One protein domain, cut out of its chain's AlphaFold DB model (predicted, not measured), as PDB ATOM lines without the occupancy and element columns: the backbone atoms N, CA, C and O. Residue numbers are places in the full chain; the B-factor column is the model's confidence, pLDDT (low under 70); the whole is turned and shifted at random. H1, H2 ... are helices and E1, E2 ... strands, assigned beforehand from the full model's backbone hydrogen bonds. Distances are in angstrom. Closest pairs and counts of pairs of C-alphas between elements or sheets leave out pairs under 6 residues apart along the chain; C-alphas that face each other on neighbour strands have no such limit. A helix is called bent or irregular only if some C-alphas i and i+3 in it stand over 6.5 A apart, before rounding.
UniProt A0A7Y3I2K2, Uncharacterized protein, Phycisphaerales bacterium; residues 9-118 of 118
ATOM      1  N   GLU A   9     146.206 187.777 218.205       93.12
ATOM      2  CA  GLU A   9     144.850 187.614 218.723       93.12
ATOM      3  C   GLU A   9     144.145 188.972 218.826       93.12
ATOM      4  O   GLU A   9     144.627 189.895 219.492       93.12
ATOM      5  N   LEU A  10     142.996 189.076 218.156       91.31
ATOM      6  CA  LEU A  10     142.078 190.204 218.256       91.31
ATOM      7  C   LEU A  10     141.061 189.953 219.371       91.31
ATOM      8  O   LEU A  10     140.872 190.796 220.248       91.31
ATOM      9  N   CYS A  11     140.407 188.791 219.332       92.69
ATOM     10  CA  CYS A  11     139.453 188.366 220.344       92.69
ATOM     11  C   CYS A  11     139.264 186.845 220.351       92.69
ATOM     12  O   CYS A  11     139.617 186.137 219.405       92.69
ATOM     13  N   MET A  12     138.639 186.371 221.425       95.25
ATOM     14  CA  MET A  12     138.143 185.010 221.568       95.25
ATOM     15  C   MET A  12     136.615 185.054 221.661       95.25
ATOM     16  O   MET A  12     136.067 185.854 222.419       95.25
ATOM     17  N   CYS A  13     135.954 184.195 220.895       92.06
ATOM     18  CA  CYS A  13     134.502 184.046 220.830       92.06
ATOM     19  C   CYS A  13     134.095 182.670 221.356       92.06
ATOM     20  O   CYS A  13     134.880 181.720 221.277       92.06
ATOM     21  N   ASP A  14     132.871 182.546 221.863       92.88
ATOM     22  CA  ASP A  14     132.401 181.296 222.477       92.88
ATOM     23  C   ASP A  14     132.067 180.214 221.437       92.88
ATOM     24  O   ASP A  14     132.177 179.017 221.722       92.88
ATOM     25  N   ASP A  15     131.703 180.633 220.222       92.19
ATOM     26  CA  ASP A  15     131.348 179.759 219.109       92.19
ATOM     27  C   ASP A  15     131.802 180.304 217.740       92.19
ATOM     28  O   ASP A  15     132.233 181.453 217.580       92.19
ATOM     29  N   LEU A  16     131.700 179.448 216.719       93.19
ATOM     30  CA  LEU A  16     132.098 179.779 215.349       93.19
ATOM     31  C   LEU A  16     131.207 180.830 214.679       93.19
ATOM     32  O   LEU A  16     131.681 181.543 213.794       93.19
ATOM     33  N   ALA A  17     129.923 180.910 215.028       92.00
ATOM     34  CA  ALA A  17     129.021 181.871 214.404       92.00
ATOM     35  C   ALA A  17     129.396 183.298 214.823       92.00
ATOM     36  O   ALA A  17     129.498 184.178 213.966       92.00
ATOM     37  N   GLU A  18     129.681 183.503 216.108       92.38
ATOM     38  CA  GLU A  18     130.188 184.771 216.632       92.38
ATOM     39  C   GLU A  18     131.562 185.112 216.039       92.38
ATOM     40  O   GLU A  18     131.739 186.200 215.484       92.38
ATOM     41  N   ALA A  19     132.507 184.164 216.044       92.19
ATOM     42  CA  ALA A  19     133.835 184.384 215.468       92.19
ATOM     43  C   ALA A  19     133.774 184.767 213.981       92.19
ATOM     44  O   ALA A  19     134.504 185.645 213.525       92.19
ATOM     45  N   ARG A  20     132.862 184.156 213.214       92.44
ATOM     46  CA  ARG A  20     132.624 184.507 211.806       92.44
ATOM     47  C   ARG A  20     131.994 185.868 211.627       92.44
ATOM     48  O   ARG A  20     132.335 186.543 210.659       92.44
ATOM     49  N   ALA A  21     131.075 186.259 212.503       92.31
ATOM     50  CA  ALA A  21     130.511 187.598 212.464       92.31
ATOM     51  C   ALA A  21     131.629 188.635 212.635       92.31
ATOM     52  O   ALA A  21     131.763 189.516 211.789       92.31
ATOM     53  N   VAL A  22     132.498 188.453 213.636       90.75
ATOM     54  CA  VAL A  22     133.665 189.321 213.853       90.75
ATOM     55  C   VAL A  22     134.599 189.302 212.643       90.75
ATOM     56  O   VAL A  22     134.901 190.362 212.102       90.75
ATOM     57  N   ALA A  23     135.008 188.125 212.165       91.56
ATOM     58  CA  ALA A  23     135.905 188.003 211.015       91.56
ATOM     59  C   ALA A  23     135.321 188.640 209.742       91.56
ATOM     60  O   ALA A  23     136.030 189.302 208.993       91.56
ATOM     61  N   THR A  24     134.011 188.514 209.517       91.94
ATOM     62  CA  THR A  24     133.330 189.153 208.381       91.94
ATOM     63  C   THR A  24     133.355 190.672 208.508       91.94
ATOM     64  O   THR A  24     133.564 191.369 207.520       91.94
ATOM     65  N   THR A  25     133.153 191.197 209.716       89.88
ATOM     66  CA  THR A  25     133.233 192.634 209.999       89.88
ATOM     67  C   THR A  25     134.654 193.168 209.814       89.88
ATOM     68  O   THR A  25     134.820 194.206 209.180       89.88
ATOM     69  N   VAL A  26     135.674 192.445 210.284       90.62
ATOM     70  CA  VAL A  26     137.094 192.785 210.075       90.62
ATOM     71  C   VAL A  26     137.454 192.764 208.588       90.62
ATOM     72  O   VAL A  26     137.989 193.744 208.076       90.62
ATOM     73  N   ALA A  27     137.057 191.717 207.862       90.75
ATOM     74  CA  ALA A  27     137.269 191.622 206.419       90.75
ATOM     75  C   ALA A  27     136.533 192.722 205.632       90.75
ATOM     76  O   ALA A  27     137.039 193.209 204.624       90.75
ATOM     77  N   ALA A  28     135.348 193.147 206.084       91.12
ATOM     78  CA  ALA A  28     134.606 194.252 205.474       91.12
ATOM     79  C   ALA A  28     135.291 195.614 205.669       91.12
ATOM     80  O   ALA A  28     135.056 196.525 204.878       91.12
ATOM     81  N   MET A  29     136.141 195.743 206.691       90.31
ATOM     82  CA  MET A  29     137.035 196.885 206.895       90.31
ATOM     83  C   MET A  29     138.357 196.743 206.116       90.31
ATOM     84  O   MET A  29     139.281 197.512 206.346       90.31
ATOM     85  N   GLU A  30     138.438 195.781 205.189       93.56
ATOM     86  CA  GLU A  30     139.598 195.508 204.329       93.56
ATOM     87  C   GLU A  30     140.850 195.030 205.081       93.56
ATOM     88  O   GLU A  30     141.950 195.064 204.534       93.56
ATOM     89  N   PHE A  31     140.682 194.521 206.305       91.31
ATOM     90  CA  PHE A  31     141.758 193.901 207.072       91.31
ATOM     91  C   PHE A  31     141.755 192.386 206.904       91.31
ATOM     92  O   PHE A  31     140.709 191.729 206.956       91.31
ATOM     93  N   GLU A  32     142.943 191.812 206.739       92.69
ATOM     94  CA  GLU A  32     143.099 190.368 206.666       92.69
ATOM     95  C   GLU A  32     142.977 189.750 208.066       92.69
ATOM     96  O   GLU A  32     143.545 190.221 209.057       92.69
ATOM     97  N   CYS A  33     142.182 188.686 208.159       93.31
ATOM     98  CA  CYS A  33     141.936 187.987 209.407       93.31
ATOM     99  C   CYS A  33     141.751 186.494 209.171       93.31
ATOM    100  O   CYS A  33     141.376 186.053 208.082       93.31
ATOM    101  N   ARG A  34     141.972 185.715 210.228       94.81
ATOM    102  CA  ARG A  34     141.722 184.275 210.237       94.81
ATOM    103  C   ARG A  34     140.994 183.857 211.500       94.81
ATOM    104  O   ARG A  34     141.090 184.513 212.537       94.81
ATOM    105  N   VAL A  35     140.281 182.741 211.402       95.25
ATOM    106  CA  VAL A  35     139.562 182.145 212.528       95.25
ATOM    107  C   VAL A  35     140.211 180.815 212.871       95.25
ATOM    108  O   VAL A  35     140.303 179.924 212.027       95.25
ATOM    109  N   LEU A  36     140.651 180.679 214.116       95.31
ATOM    110  CA  LEU A  36     141.257 179.472 214.651       95.31
ATOM    111  C   LEU A  36     140.320 178.789 215.642       95.31
ATOM    112  O   LEU A  36     139.574 179.422 216.387       95.31
ATOM    113  N   ASP A  37     140.401 177.471 215.700       94.06
ATOM    114  CA  ASP A  37     139.821 176.685 216.776       94.06
ATOM    115  C   ASP A  37     140.688 176.842 218.034       94.06
ATOM    116  O   ASP A  37     141.850 176.436 218.035       94.06
ATOM    117  N   ALA A  38     140.142 177.392 219.122       92.69
ATOM    118  CA  ALA A  38     140.929 177.702 220.321       92.69
ATOM    119  C   ALA A  38     141.513 176.452 221.003       92.69
ATOM    120  O   ALA A  38     142.493 176.535 221.741       92.69
ATOM    121  N   SER A  39     140.912 175.278 220.779       90.00
ATOM    122  CA  SER A  39     141.363 174.024 221.390       90.00
ATOM    123  C   SER A  39     142.523 173.391 220.631       90.00
ATOM    124  O   SER A  39     143.353 172.709 221.230       90.00
ATOM    125  N   THR A  40     142.556 173.565 219.311       90.44
ATOM    126  CA  THR A  40     143.536 172.893 218.442       90.44
ATOM    127  C   THR A  40     144.559 173.846 217.829       90.44
ATOM    128  O   THR A  40     145.601 173.386 217.367       90.44
ATOM    129  N   GLY A  41     144.279 175.150 217.821       89.50
ATOM    130  CA  GLY A  41     145.054 176.165 217.107       89.50
ATOM    131  C   GLY A  41     144.978 176.032 215.583       89.50
ATOM    132  O   GLY A  41     145.747 176.682 214.882       89.50
ATOM    133  N   ALA A  42     144.106 175.164 215.062       90.75
ATOM    134  CA  ALA A  42     143.951 174.949 213.632       90.75
ATOM    135  C   ALA A  42     143.045 176.019 213.022       90.75
ATOM    136  O   ALA A  42     142.027 176.387 213.610       90.75
ATOM    137  N   GLU A  43     143.402 176.479 211.826       93.12
ATOM    138  CA  GLU A  43     142.564 177.387 211.052       93.12
ATOM    139  C   GLU A  43     141.292 176.684 210.582       93.12
ATOM    140  O   GLU A  43     141.315 175.531 210.142       93.12
ATOM    141  N   ILE A  44     140.168 177.378 210.722       92.19
ATOM    142  CA  ILE A  44     138.851 176.858 210.386       92.19
ATOM    143  C   ILE A  44     138.518 177.273 208.959       92.19
ATOM    144  O   ILE A  44     138.296 178.448 208.670       92.19
ATOM    145  N   GLU A  45     138.426 176.286 208.070       89.06
ATOM    146  CA  GLU A  45     138.122 176.531 206.666       89.06
ATOM    147  C   GLU A  45     136.718 177.144 206.457       89.06
ATOM    148  O   GLU A  45     135.750 176.823 207.172       89.06
ATOM    149  N   PRO A  46     136.562 177.993 205.424       78.44
ATOM    150  CA  PRO A  46     135.255 178.471 205.003       78.44
ATOM    151  C   PRO A  46     134.407 177.285 204.518       78.44
ATOM    152  O   PRO A  46     134.727 176.633 203.529       78.44
ATOM    153  N   GLY A  47     133.315 176.997 205.231       81.88
ATOM    154  CA  GLY A  47     132.405 175.883 204.924       81.88
ATOM    155  C   GLY A  47     132.093 174.967 206.108       81.88
ATOM    156  O   GLY A  47     131.108 174.238 206.061       81.88
ATOM    157  N   VAL A  48     132.860 175.035 207.200       86.50
ATOM    158  CA  VAL A  48     132.505 174.324 208.443       86.50
ATOM    159  C   VAL A  48     131.218 174.918 209.019       86.50
ATOM    160  O   VAL A  48     131.189 176.104 209.313       86.50
ATOM    161  N   GLU A  49     130.131 174.167 209.163       82.69
ATOM    162  CA  GLU A  49     128.837 174.778 209.520       82.69
ATOM    163  C   GLU A  49     128.762 175.241 210.981       82.69
ATOM    164  O   GLU A  49     128.254 176.328 211.245       82.69
ATOM    165  N   ALA A  50     129.299 174.454 211.916       83.38
ATOM    166  CA  ALA A  50     129.237 174.752 213.343       83.38
ATOM    167  C   ALA A  50     130.414 174.138 214.107       83.38
ATOM    168  O   ALA A  50     130.876 173.039 213.791       83.38
ATOM    169  N   ILE A  51     130.864 174.854 215.136       85.06
ATOM    170  CA  ILE A  51     131.823 174.393 216.137       85.06
ATOM    171  C   ILE A  51     131.307 174.896 217.492       85.06
ATOM    172  O   ILE A  51     131.264 176.102 217.721       85.06
ATOM    173  N   ASP A  52     130.927 173.968 218.376       85.62
ATOM    174  CA  ASP A  52     130.429 174.256 219.735       85.62
ATOM    175  C   ASP A  52     131.588 174.356 220.743       85.62
ATOM    176  O   ASP A  52     131.637 173.657 221.760       85.62
ATOM    177  N   ARG A  53     132.599 175.155 220.418       88.50
ATOM    178  CA  ARG A  53     133.735 175.436 221.302       88.50
ATOM    179  C   ARG A  53     134.364 176.773 220.928       88.50
ATOM    180  O   ARG A  53     134.188 177.201 219.787       88.50
ATOM    181  N   PRO A  54     135.145 177.369 221.845       94.81
ATOM    182  CA  PRO A  54     135.707 178.683 221.615       94.81
ATOM    183  C   PRO A  54     136.566 178.753 220.354       94.81
ATOM    184  O   PRO A  54     137.314 177.824 220.020       94.81
ATOM    185  N   CYS A  55     136.470 179.891 219.683       94.56
ATOM    186  CA  CYS A  55     137.216 180.229 218.483       94.56
ATOM    187  C   CYS A  55     138.003 181.516 218.725       94.56
ATOM    188  O   CYS A  55     137.576 182.385 219.481       94.56
ATOM    189  N   VAL A  56     139.155 181.644 218.082       95.94
ATOM    190  CA  VAL A  56     140.011 182.827 218.170       95.94
ATOM    191  C   VAL A  56     140.021 183.520 216.821       95.94
ATOM    192  O   VAL A  56     140.206 182.869 215.795       95.94
ATOM    193  N   VAL A  57     139.823 184.834 216.818       93.69
ATOM    194  CA  VAL A  57     140.002 185.667 215.629       93.69
ATOM    195  C   VAL A  57     141.360 186.337 215.733       93.69
ATOM    196  O   VAL A  57     141.661 186.998 216.728       93.69
ATOM    197  N   GLU A  58     142.177 186.173 214.703       94.62
ATOM    198  CA  GLU A  58     143.495 186.789 214.620       94.62
ATOM    199  C   GLU A  58     143.604 187.705 213.405       94.62
ATOM    200  O   GLU A  58     142.956 187.480 212.382       94.62
ATOM    201  N   VAL A  59     144.461 188.717 213.521       93.88
ATOM    202  CA  VAL A  59     144.783 189.696 212.475       93.88
ATOM    203  C   VAL A  59     146.292 189.821 212.309       93.88
ATOM    204  O   VAL A  59     147.064 189.406 213.186       93.88
ATOM    205  N   HIS A  60     146.732 190.417 211.204       92.44
ATOM    206  CA  HIS A  60     148.140 190.746 211.051       92.44
ATOM    207  C   HIS A  60     148.579 191.833 212.046       92.44
ATOM    208  O   HIS A  60     147.831 192.761 212.358       92.44
ATOM    209  N   PRO A  61     149.810 191.738 212.574       90.50
ATOM    210  CA  PRO A  61     150.316 192.669 213.576       90.50
ATOM    211  C   PRO A  61     150.469 194.086 213.019       90.50
ATOM    212  O   PRO A  61     150.369 195.041 213.782       90.50
ATOM    213  N   GLU A  62     150.711 194.221 211.711       90.44
ATOM    214  CA  GLU A  62     150.807 195.516 211.028       90.44
ATOM    215  C   GLU A  62     149.459 196.237 210.923       90.44
ATOM    216  O   GLU A  62     149.417 197.463 210.975       90.44
ATOM    217  N   ASP A  63     148.364 195.477 210.886       89.31
ATOM    218  CA  ASP A  63     147.002 195.996 210.769       89.31
ATOM    219  C   ASP A  63     146.369 196.329 212.120       89.31
ATOM    220  O   ASP A  63     145.349 197.010 212.185       89.31
ATOM    221  N   ARG A  64     146.966 195.866 213.224       86.69
ATOM    222  CA  ARG A  64     146.379 195.980 214.564       86.69
ATOM    223  C   ARG A  64     146.084 197.425 214.963       86.69
ATOM    224  O   ARG A  64     145.014 197.694 215.506       86.69
ATOM    225  N   ASP A  65     147.038 198.323 214.733       89.06
ATOM    226  CA  ASP A  65     146.899 199.726 215.126       89.06
ATOM    227  C   ASP A  65     145.857 200.428 214.242       89.06
ATOM    228  O   ASP A  65     144.956 201.084 214.758       89.06
ATOM    229  N   ALA A  66     145.905 200.197 212.925       89.75
ATOM    230  CA  ALA A  66     144.948 200.759 211.974       89.75
ATOM    231  C   ALA A  66     143.513 200.264 212.226       89.75
ATOM    232  O   ALA A  66     142.575 201.059 212.226       89.75
ATOM    233  N   LEU A  67     143.333 198.970 212.501       89.25
ATOM    234  CA  LEU A  67     142.044 198.404 212.892       89.25
ATOM    235  C   LEU A  67     141.546 199.018 214.207       89.25
ATOM    236  O   LEU A  67     140.360 199.310 214.340       89.25
ATOM    237  N   GLY A  68     142.444 199.241 215.170       87.44
ATOM    238  CA  GLY A  68     142.126 199.933 216.418       87.44
ATOM    239  C   GLY A  68     141.586 201.345 216.187       87.44
ATOM    240  O   GLY A  68     140.563 201.701 216.772       87.44
ATOM    241  N   ASP A  69     142.224 202.110 215.301       89.25
ATOM    242  CA  ASP A  69     141.793 203.462 214.935       89.25
ATOM    243  C   ASP A  69     140.400 203.458 214.278       89.25
ATOM    244  O   ASP A  69     139.534 204.239 214.675       89.25
ATOM    245  N   VAL A  70     140.143 202.537 213.340       89.81
ATOM    246  CA  VAL A  70     138.825 202.410 212.684       89.81
ATOM    247  C   VAL A  70     137.734 202.023 213.686       89.81
ATOM    248  O   VAL A  70     136.638 202.584 213.671       89.81
ATOM    249  N   LEU A  71     138.011 201.078 214.587       87.50
ATOM    250  CA  LEU A  71     137.051 200.674 215.618       87.50
ATOM    251  C   LEU A  71     136.741 201.815 216.595       87.50
ATOM    252  O   LEU A  71     135.601 201.945 217.044       87.50
ATOM    253  N   GLU A  72     137.732 202.645 216.920       87.56
ATOM    254  CA  GLU A  72     137.545 203.825 217.761       87.56
ATOM    255  C   GLU A  72     136.702 204.898 217.058       87.56
ATOM    256  O   GLU A  72     135.798 205.457 217.681       87.56
ATOM    257  N   GLU A  73     136.926 205.130 215.761       87.31
ATOM    258  CA  GLU A  73     136.096 206.022 214.941       87.31
ATOM    259  C   GLU A  73     134.636 205.553 214.930       87.31
ATOM    260  O   GLU A  73     133.740 206.311 215.304       87.31
ATOM    261  N   ILE A  74     134.394 204.270 214.637       83.88
ATOM    262  CA  ILE A  74     133.048 203.677 214.667       83.88
ATOM    263  C   ILE A  74     132.408 203.834 216.054       83.88
ATOM    264  O   ILE A  74     131.220 204.148 216.168       83.88
ATOM    265  N   ARG A  75     133.174 203.627 217.133       84.06
ATOM    266  CA  ARG A  75     132.684 203.804 218.508       84.06
ATOM    267  C   ARG A  75     132.280 205.251 218.776       84.06
ATOM    268  O   ARG A  75     131.246 205.490 219.407       84.06
ATOM    269  N   GLN A  76     133.082 206.210 218.324       84.25
ATOM    270  CA  GLN A  76     132.779 207.624 218.476       84.25
ATOM    271  C   GLN A  76     131.512 207.999 217.698       84.25
ATOM    272  O   GLN A  76     130.611 208.612 218.273       84.25
ATOM    273  N   GLU A  77     131.395 207.569 216.442       83.00
ATOM    274  CA  GLU A  77     130.207 207.800 215.615       83.00
ATOM    275  C   GLU A  77     128.937 207.226 216.256       83.00
ATOM    276  O   GLU A  77     127.899 207.890 216.291       83.00
ATOM    277  N   GLN A  78     129.015 206.018 216.829       77.94
ATOM    278  CA  GLN A  78     127.902 205.426 217.576       77.94
ATOM    279  C   GLN A  78     127.530 206.260 218.803       77.94
ATOM    280  O   GLN A  78     126.350 206.526 219.025       77.94
ATOM    281  N   SER A  79     128.512 206.735 219.574       81.12
ATOM    282  CA  SER A  79     128.246 207.594 220.732       81.12
ATOM    283  C   SER A  79     127.589 208.920 220.336       81.12
ATOM    284  O   SER A  79     126.731 209.424 221.066       81.12
ATOM    285  N   GLU A  80     127.994 209.513 219.214       80.75
ATOM    286  CA  GLU A  80     127.393 210.741 218.689       80.75
ATOM    287  C   GLU A  80     125.965 210.493 218.198       80.75
ATOM    288  O   GLU A  80     125.062 211.293 218.471       80.75
ATOM    289  N   PHE A  81     125.731 209.356 217.542       76.44
ATOM    290  CA  PHE A  81     124.403 208.924 217.129       76.44
ATOM    291  C   PHE A  81     123.482 208.693 218.331       76.44
ATOM    292  O   PHE A  81     122.379 209.240 218.366       76.44
ATOM    293  N   ASP A  82     123.937 207.971 219.355       78.44
ATOM    294  CA  ASP A  82     123.176 207.718 220.580       78.44
ATOM    295  C   ASP A  82     122.842 209.019 221.318       78.44
ATOM    296  O   ASP A  82     121.711 209.208 221.773       78.44
ATOM    297  N   ALA A  83     123.784 209.965 221.380       78.38
ATOM    298  CA  ALA A  83     123.535 211.292 221.933       78.38
ATOM    299  C   ALA A  83     122.500 212.075 221.106       78.38
ATOM    300  O   ALA A  83     121.629 212.742 221.674       78.38
ATOM    301  N   ALA A  84     122.546 211.974 219.774       75.19
ATOM    302  CA  ALA A  84     121.570 212.595 218.885       75.19
ATOM    303  C   ALA A  84     120.171 211.969 219.028       75.19
ATOM    304  O   ALA A  84     119.171 212.693 219.001       75.19
ATOM    305  N   ILE A  85     120.084 210.651 219.227       75.81
ATOM    306  CA  ILE A  85     118.832 209.949 219.531       75.81
ATOM    307  C   ILE A  85     118.307 210.376 220.903       75.81
ATOM    308  O   ILE A  85     117.162 210.812 220.992       75.81
ATOM    309  N   ALA A  86     119.140 210.368 221.946       75.06
ATOM    310  CA  ALA A  86     118.755 210.775 223.297       75.06
ATOM    311  C   ALA A  86     118.286 212.241 223.362       75.06
ATOM    312  O   ALA A  86     117.294 212.553 224.022       75.06
ATOM    313  N   ALA A  87     118.944 213.145 222.628       69.62
ATOM    314  CA  ALA A  87     118.532 214.543 222.507       69.62
ATOM    315  C   ALA A  87     117.193 214.705 221.763       69.62
ATOM    316  O   ALA A  87     116.452 215.662 222.004       69.62
ATOM    317  N   ARG A  88     116.860 213.766 220.869       64.75
ATOM    318  CA  ARG A  88     115.594 213.719 220.123       64.75
ATOM    319  C   ARG A  88     114.482 212.984 220.886       64.75
ATOM    320  O   ARG A  88     113.303 213.242 220.637       64.75
ATOM    321  N   ASP A  89     114.838 212.160 221.870       52.38
ATOM    322  CA  ASP A  89     113.948 211.349 222.713       52.38
ATOM    323  C   ASP A  89     113.277 212.097 223.879       52.38
ATOM    324  O   ASP A  89     112.666 211.498 224.762       52.38
ATOM    325  N   GLY A  90     113.163 213.424 223.768       52.44
ATOM    326  CA  GLY A  90     111.996 214.132 224.314       52.44
ATOM    327  C   GLY A  90     110.653 213.680 223.695       52.44
ATOM    328  O   GLY A  90     109.595 214.133 224.130       52.44
ATOM    329  N   GLY A  91     110.670 212.788 222.689       53.25
ATOM    330  CA  GLY A  91     109.505 212.247 221.977       53.25
ATOM    331  C   GLY A  91     109.572 210.742 221.662       53.25
ATOM    332  O   GLY A  91     109.142 210.338 220.580       53.25
ATOM    333  N   GLY A  92     110.062 209.905 222.587       51.56
ATOM    334  CA  GLY A  92     110.329 208.456 222.429       51.56
ATOM    335  C   GLY A  92     109.156 207.507 222.115       51.56
ATOM    336  O   GLY A  92     109.219 206.320 222.410       51.56
ATOM    337  N   ARG A  93     108.061 207.984 221.511       56.16
ATOM    338  CA  ARG A  93     106.966 207.132 220.996       56.16
ATOM    339  C   ARG A  93     107.023 206.945 219.481       56.16
ATOM    340  O   ARG A  93     106.467 205.978 218.974       56.16
ATOM    341  N   PHE A  94     107.683 207.847 218.751       54.38
ATOM    342  CA  PHE A  94     107.666 207.818 217.285       54.38
ATOM    343  C   PHE A  94     108.706 206.852 216.703       54.38
ATOM    344  O   PHE A  94     108.398 206.114 215.771       54.38
ATOM    345  N   VAL A  95     109.909 206.794 217.285       58.16
ATOM    346  CA  VAL A  95     111.004 205.935 216.798       58.16
ATOM    347  C   VAL A  95     110.679 204.458 217.008       58.16
ATOM    348  O   VAL A  95     110.838 203.668 216.083       58.16
ATOM    349  N   THR A  96     110.105 204.088 218.158       59.44
ATOM    350  CA  THR A  96     109.632 202.716 218.403       59.44
ATOM    351  C   THR A  96     108.565 202.303 217.389       59.44
ATOM    352  O   THR A  96     108.616 201.194 216.868       59.44
ATOM    353  N   SER A  97     107.629 203.194 217.038       58.44
ATOM    354  CA  SER A  97     106.629 202.909 216.002       58.44
ATOM    355  C   SER A  97     107.237 202.754 214.607       58.44
ATOM    356  O   SER A  97     106.789 201.888 213.857       58.44
ATOM    357  N   VAL A  98     108.262 203.538 214.259       69.06
ATOM    358  CA  VAL A  98     108.970 203.397 212.976       69.06
ATOM    359  C   VAL A  98     109.755 202.086 212.934       69.06
ATOM    360  O   VAL A  98     109.633 201.349 211.959       69.06
ATOM    361  N   LEU A  99     110.483 201.745 213.999       69.44
ATOM    362  CA  LEU A  99     111.264 200.509 214.079       69.44
ATOM    363  C   LEU A  99     110.362 199.265 214.010       69.44
ATOM    364  O   LEU A  99     110.636 198.341 213.247       69.44
ATOM    365  N   ILE A 100     109.237 199.273 214.738       73.12
ATOM    366  CA  ILE A 100     108.212 198.219 214.660       73.12
ATOM    367  C   ILE A 100     107.632 198.138 213.241       73.12
ATOM    368  O   ILE A 100     107.453 197.038 212.718       73.12
ATOM    369  N   GLY A 101     107.367 199.277 212.596       75.44
ATOM    370  CA  GLY A 101     106.883 199.320 211.215       75.44
ATOM    371  C   GLY A 101     107.857 198.672 210.228       75.44
ATOM    372  O   GLY A 101     107.447 197.840 209.421       75.44
ATOM    373  N   VAL A 102     109.148 198.993 210.338       79.44
ATOM    374  CA  VAL A 102     110.207 198.421 209.492       79.44
ATOM    375  C   VAL A 102     110.343 196.915 209.729       79.44
ATOM    376  O   VAL A 102     110.347 196.150 208.767       79.44
ATOM    377  N   LEU A 103     110.359 196.464 210.987       81.75
ATOM    378  CA  LEU A 103     110.405 195.036 211.320       81.75
ATOM    379  C   LEU A 103     109.189 194.275 210.775       81.75
ATOM    380  O   LEU A 103     109.337 193.199 210.200       81.75
ATOM    381  N   THR A 104     107.990 194.851 210.891       83.12
ATOM    382  CA  THR A 104     106.757 194.239 210.366       83.12
ATOM    383  C   THR A 104     106.805 194.111 208.843       83.12
ATOM    384  O   THR A 104     106.403 193.086 208.294       83.12
ATOM    385  N   LEU A 105     107.332 195.127 208.154       86.25
ATOM    386  CA  LEU A 105     107.493 195.112 206.703       86.25
ATOM    387  C   LEU A 105     108.484 194.029 206.253       86.25
ATOM    388  O   LEU A 105     108.193 193.299 205.309       86.25
ATOM    389  N   ILE A 106     109.614 193.884 206.949       86.31
ATOM    390  CA  ILE A 106     110.611 192.842 206.664       86.31
ATOM    391  C   ILE A 106     109.989 191.450 206.823       86.31
ATOM    392  O   ILE A 106     110.113 190.619 205.925       86.31
ATOM    393  N   VAL A 107     109.257 191.205 207.916       86.56
ATOM    394  CA  VAL A 107     108.561 189.926 208.140       86.56
ATOM    395  C   VAL A 107     107.528 189.655 207.044       86.56
ATOM    396  O   VAL A 107     107.446 188.533 206.548       86.56
ATOM    397  N   ALA A 108     106.771 190.672 206.625       84.31
ATOM    398  CA  ALA A 108     105.796 190.534 205.548       84.31
ATOM    399  C   ALA A 108     106.459 190.171 204.210       84.31
ATOM    400  O   ALA A 108     105.965 189.277 203.529       84.31
ATOM    401  N   ILE A 109     107.583 190.811 203.865       86.19
ATOM    402  CA  ILE A 109     108.359 190.514 202.649       86.19
ATOM    403  C   ILE A 109     108.909 189.084 202.688       86.19
ATOM    404  O   ILE A 109     108.802 188.350 201.709       86.19
ATOM    405  N   LEU A 110     109.463 188.657 203.824       83.56
ATOM    406  CA  LEU A 110     109.973 187.294 203.979       83.56
ATOM    407  C   LEU A 110     108.855 186.249 203.856       83.56
ATOM    408  O   LEU A 110     109.058 185.204 203.239       83.56
ATOM    409  N   ALA A 111     107.665 186.534 204.393       82.94
ATOM    410  CA  ALA A 111     106.508 185.651 204.282       82.94
ATOM    411  C   ALA A 111     105.987 185.538 202.838       82.94
ATOM    412  O   ALA A 111     105.648 184.439 202.400       82.94
ATOM    413  N   THR A 112     105.949 186.636 202.074       79.12
ATOM    414  CA  THR A 112     105.575 186.583 200.651       79.12
ATOM    415  C   THR A 112     106.626 185.888 199.799       79.12
ATOM    416  O   THR A 112     106.251 185.108 198.931       79.12
ATOM    417  N   LEU A 113     107.918 186.096 200.058       76.44
ATOM    418  CA  LEU A 113     108.984 185.369 199.358       76.44
ATOM    419  C   LEU A 113     108.879 183.855 199.602       76.44
ATOM    420  O   LEU A 113     108.918 183.078 198.652       76.44
ATOM    421  N   ARG A 114     108.619 183.436 200.848       68.94
ATOM    422  CA  ARG A 114     108.382 182.025 201.200       68.94
ATOM    423  C   ARG A 114     107.141 181.412 200.545       68.94
ATOM    424  O   ARG A 114     107.108 180.201 200.366       68.94
ATOM    425  N   LEU A 115     106.132 182.215 200.204       61.31
ATOM    426  CA  LEU A 115     104.931 181.765 199.487       61.31
ATOM    427  C   LEU A 115     105.130 181.658 197.969       61.31
ATOM    428  O   LEU A 115     104.332 181.001 197.315       61.31
ATOM    429  N   ILE A 116     106.147 182.320 197.410       63.22
ATOM    430  CA  ILE A 116     106.472 182.274 195.974       63.22
ATOM    431  C   ILE A 116     107.392 181.086 195.652       63.22
ATOM    432  O   ILE A 116     107.352 180.564 194.543       63.22
ATOM    433  N   GLU A 117     108.211 180.653 196.614       53.34
ATOM    434  CA  GLU A 117     109.092 179.482 196.483       53.34
ATOM    435  C   GLU A 117     108.392 178.128 196.737       53.34
ATOM    436  O   GLU A 117     109.055 177.089 196.688       53.34
ATOM    437  N   LEU A 118     107.078 178.122 197.004       48.25
ATOM    438  CA  LEU A 118     106.253 176.923 197.224       48.25
ATOM    439  C   LEU A 118     105.322 176.660 196.030       48.25
ATOM    440  O   LEU A 118     105.166 175.473 195.663       48.25
TER     441      LEU A 118
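AT A GLANCE: This is residues 9 to 118 of the 118 residues of an uncharacterized protein of Phycisphaerales bacterium (UniProt A0A7Y3I2K2). What shape do these atoms make? A small head, with H1 over one face of the sheet E1 E3 E2, gives off H2 as a long arm, and H3 turns off at a corner at the arm's far end, leaving open space between H3 and the head. What is it built of? The 110 printed residues include three named helices and three named strands, in the order E1, H1, E2, E3, H2, H3; the sheet is antiparallel and the class mostly helix. How spread out is it? It is only just loose, close to extended, with a radius of gyration of the C-alphas of 19.3 A and spans of 49 by 45 by 23 A.

IN THESE COORDINATES: Where does the head lie? E1, residues 9 to 13, begins at C-alpha 9 (144.850, 187.614, 218.723); H1, residues 16 to 28, is 17.7 A long; E2 is residues 33 to 37 and E3 residues 55 to 59. Where are the long helices? H2, residues 64 to 91, is 41.0 A long and only just irregular, C-alphas 87 and 90 being 6.8 A apart. H3, residues 94 to 116, is 33.3 A long and ends at C-alpha 116 (106.472, 182.274, 195.974).

HOW THE PARTS SIT: How are the strands joined? N 10 and O 57 are 2.9 A apart between E1 and E3; N 36 and O 56 are 2.8 A apart in the hairpin E2 and E3. Where is H1? Two layers, a helix on one face of a sheet, are formed by H1 over E3 at a height over the sheet of 8.7 A; its closest C-alphas to E3 are those of Leu 16 and Cys 55, 6.0 A. E1, H1 and E2 form a split strand-helix-strand unit, same-way strands with E3 between them, its crossover right-handed. And the other helices? H2 only grazes the sheet with residues 64 to 68, and H2 and H3 meet only through their link; H1 and H3 have every O i to N i+4 pair within hydrogen-bond range, H2 22 of 24.

THE WHOLE: How large is it? The two C-alphas farthest apart, those of Thr 40 and Gly 90, are 52.2 A apart, and the printed part has no cut. Which link is long, and where is confidence low? E2 to E3 is long, with 17 residues; pLDDT is under 70 in residues 87 to 99 and 114 to 118.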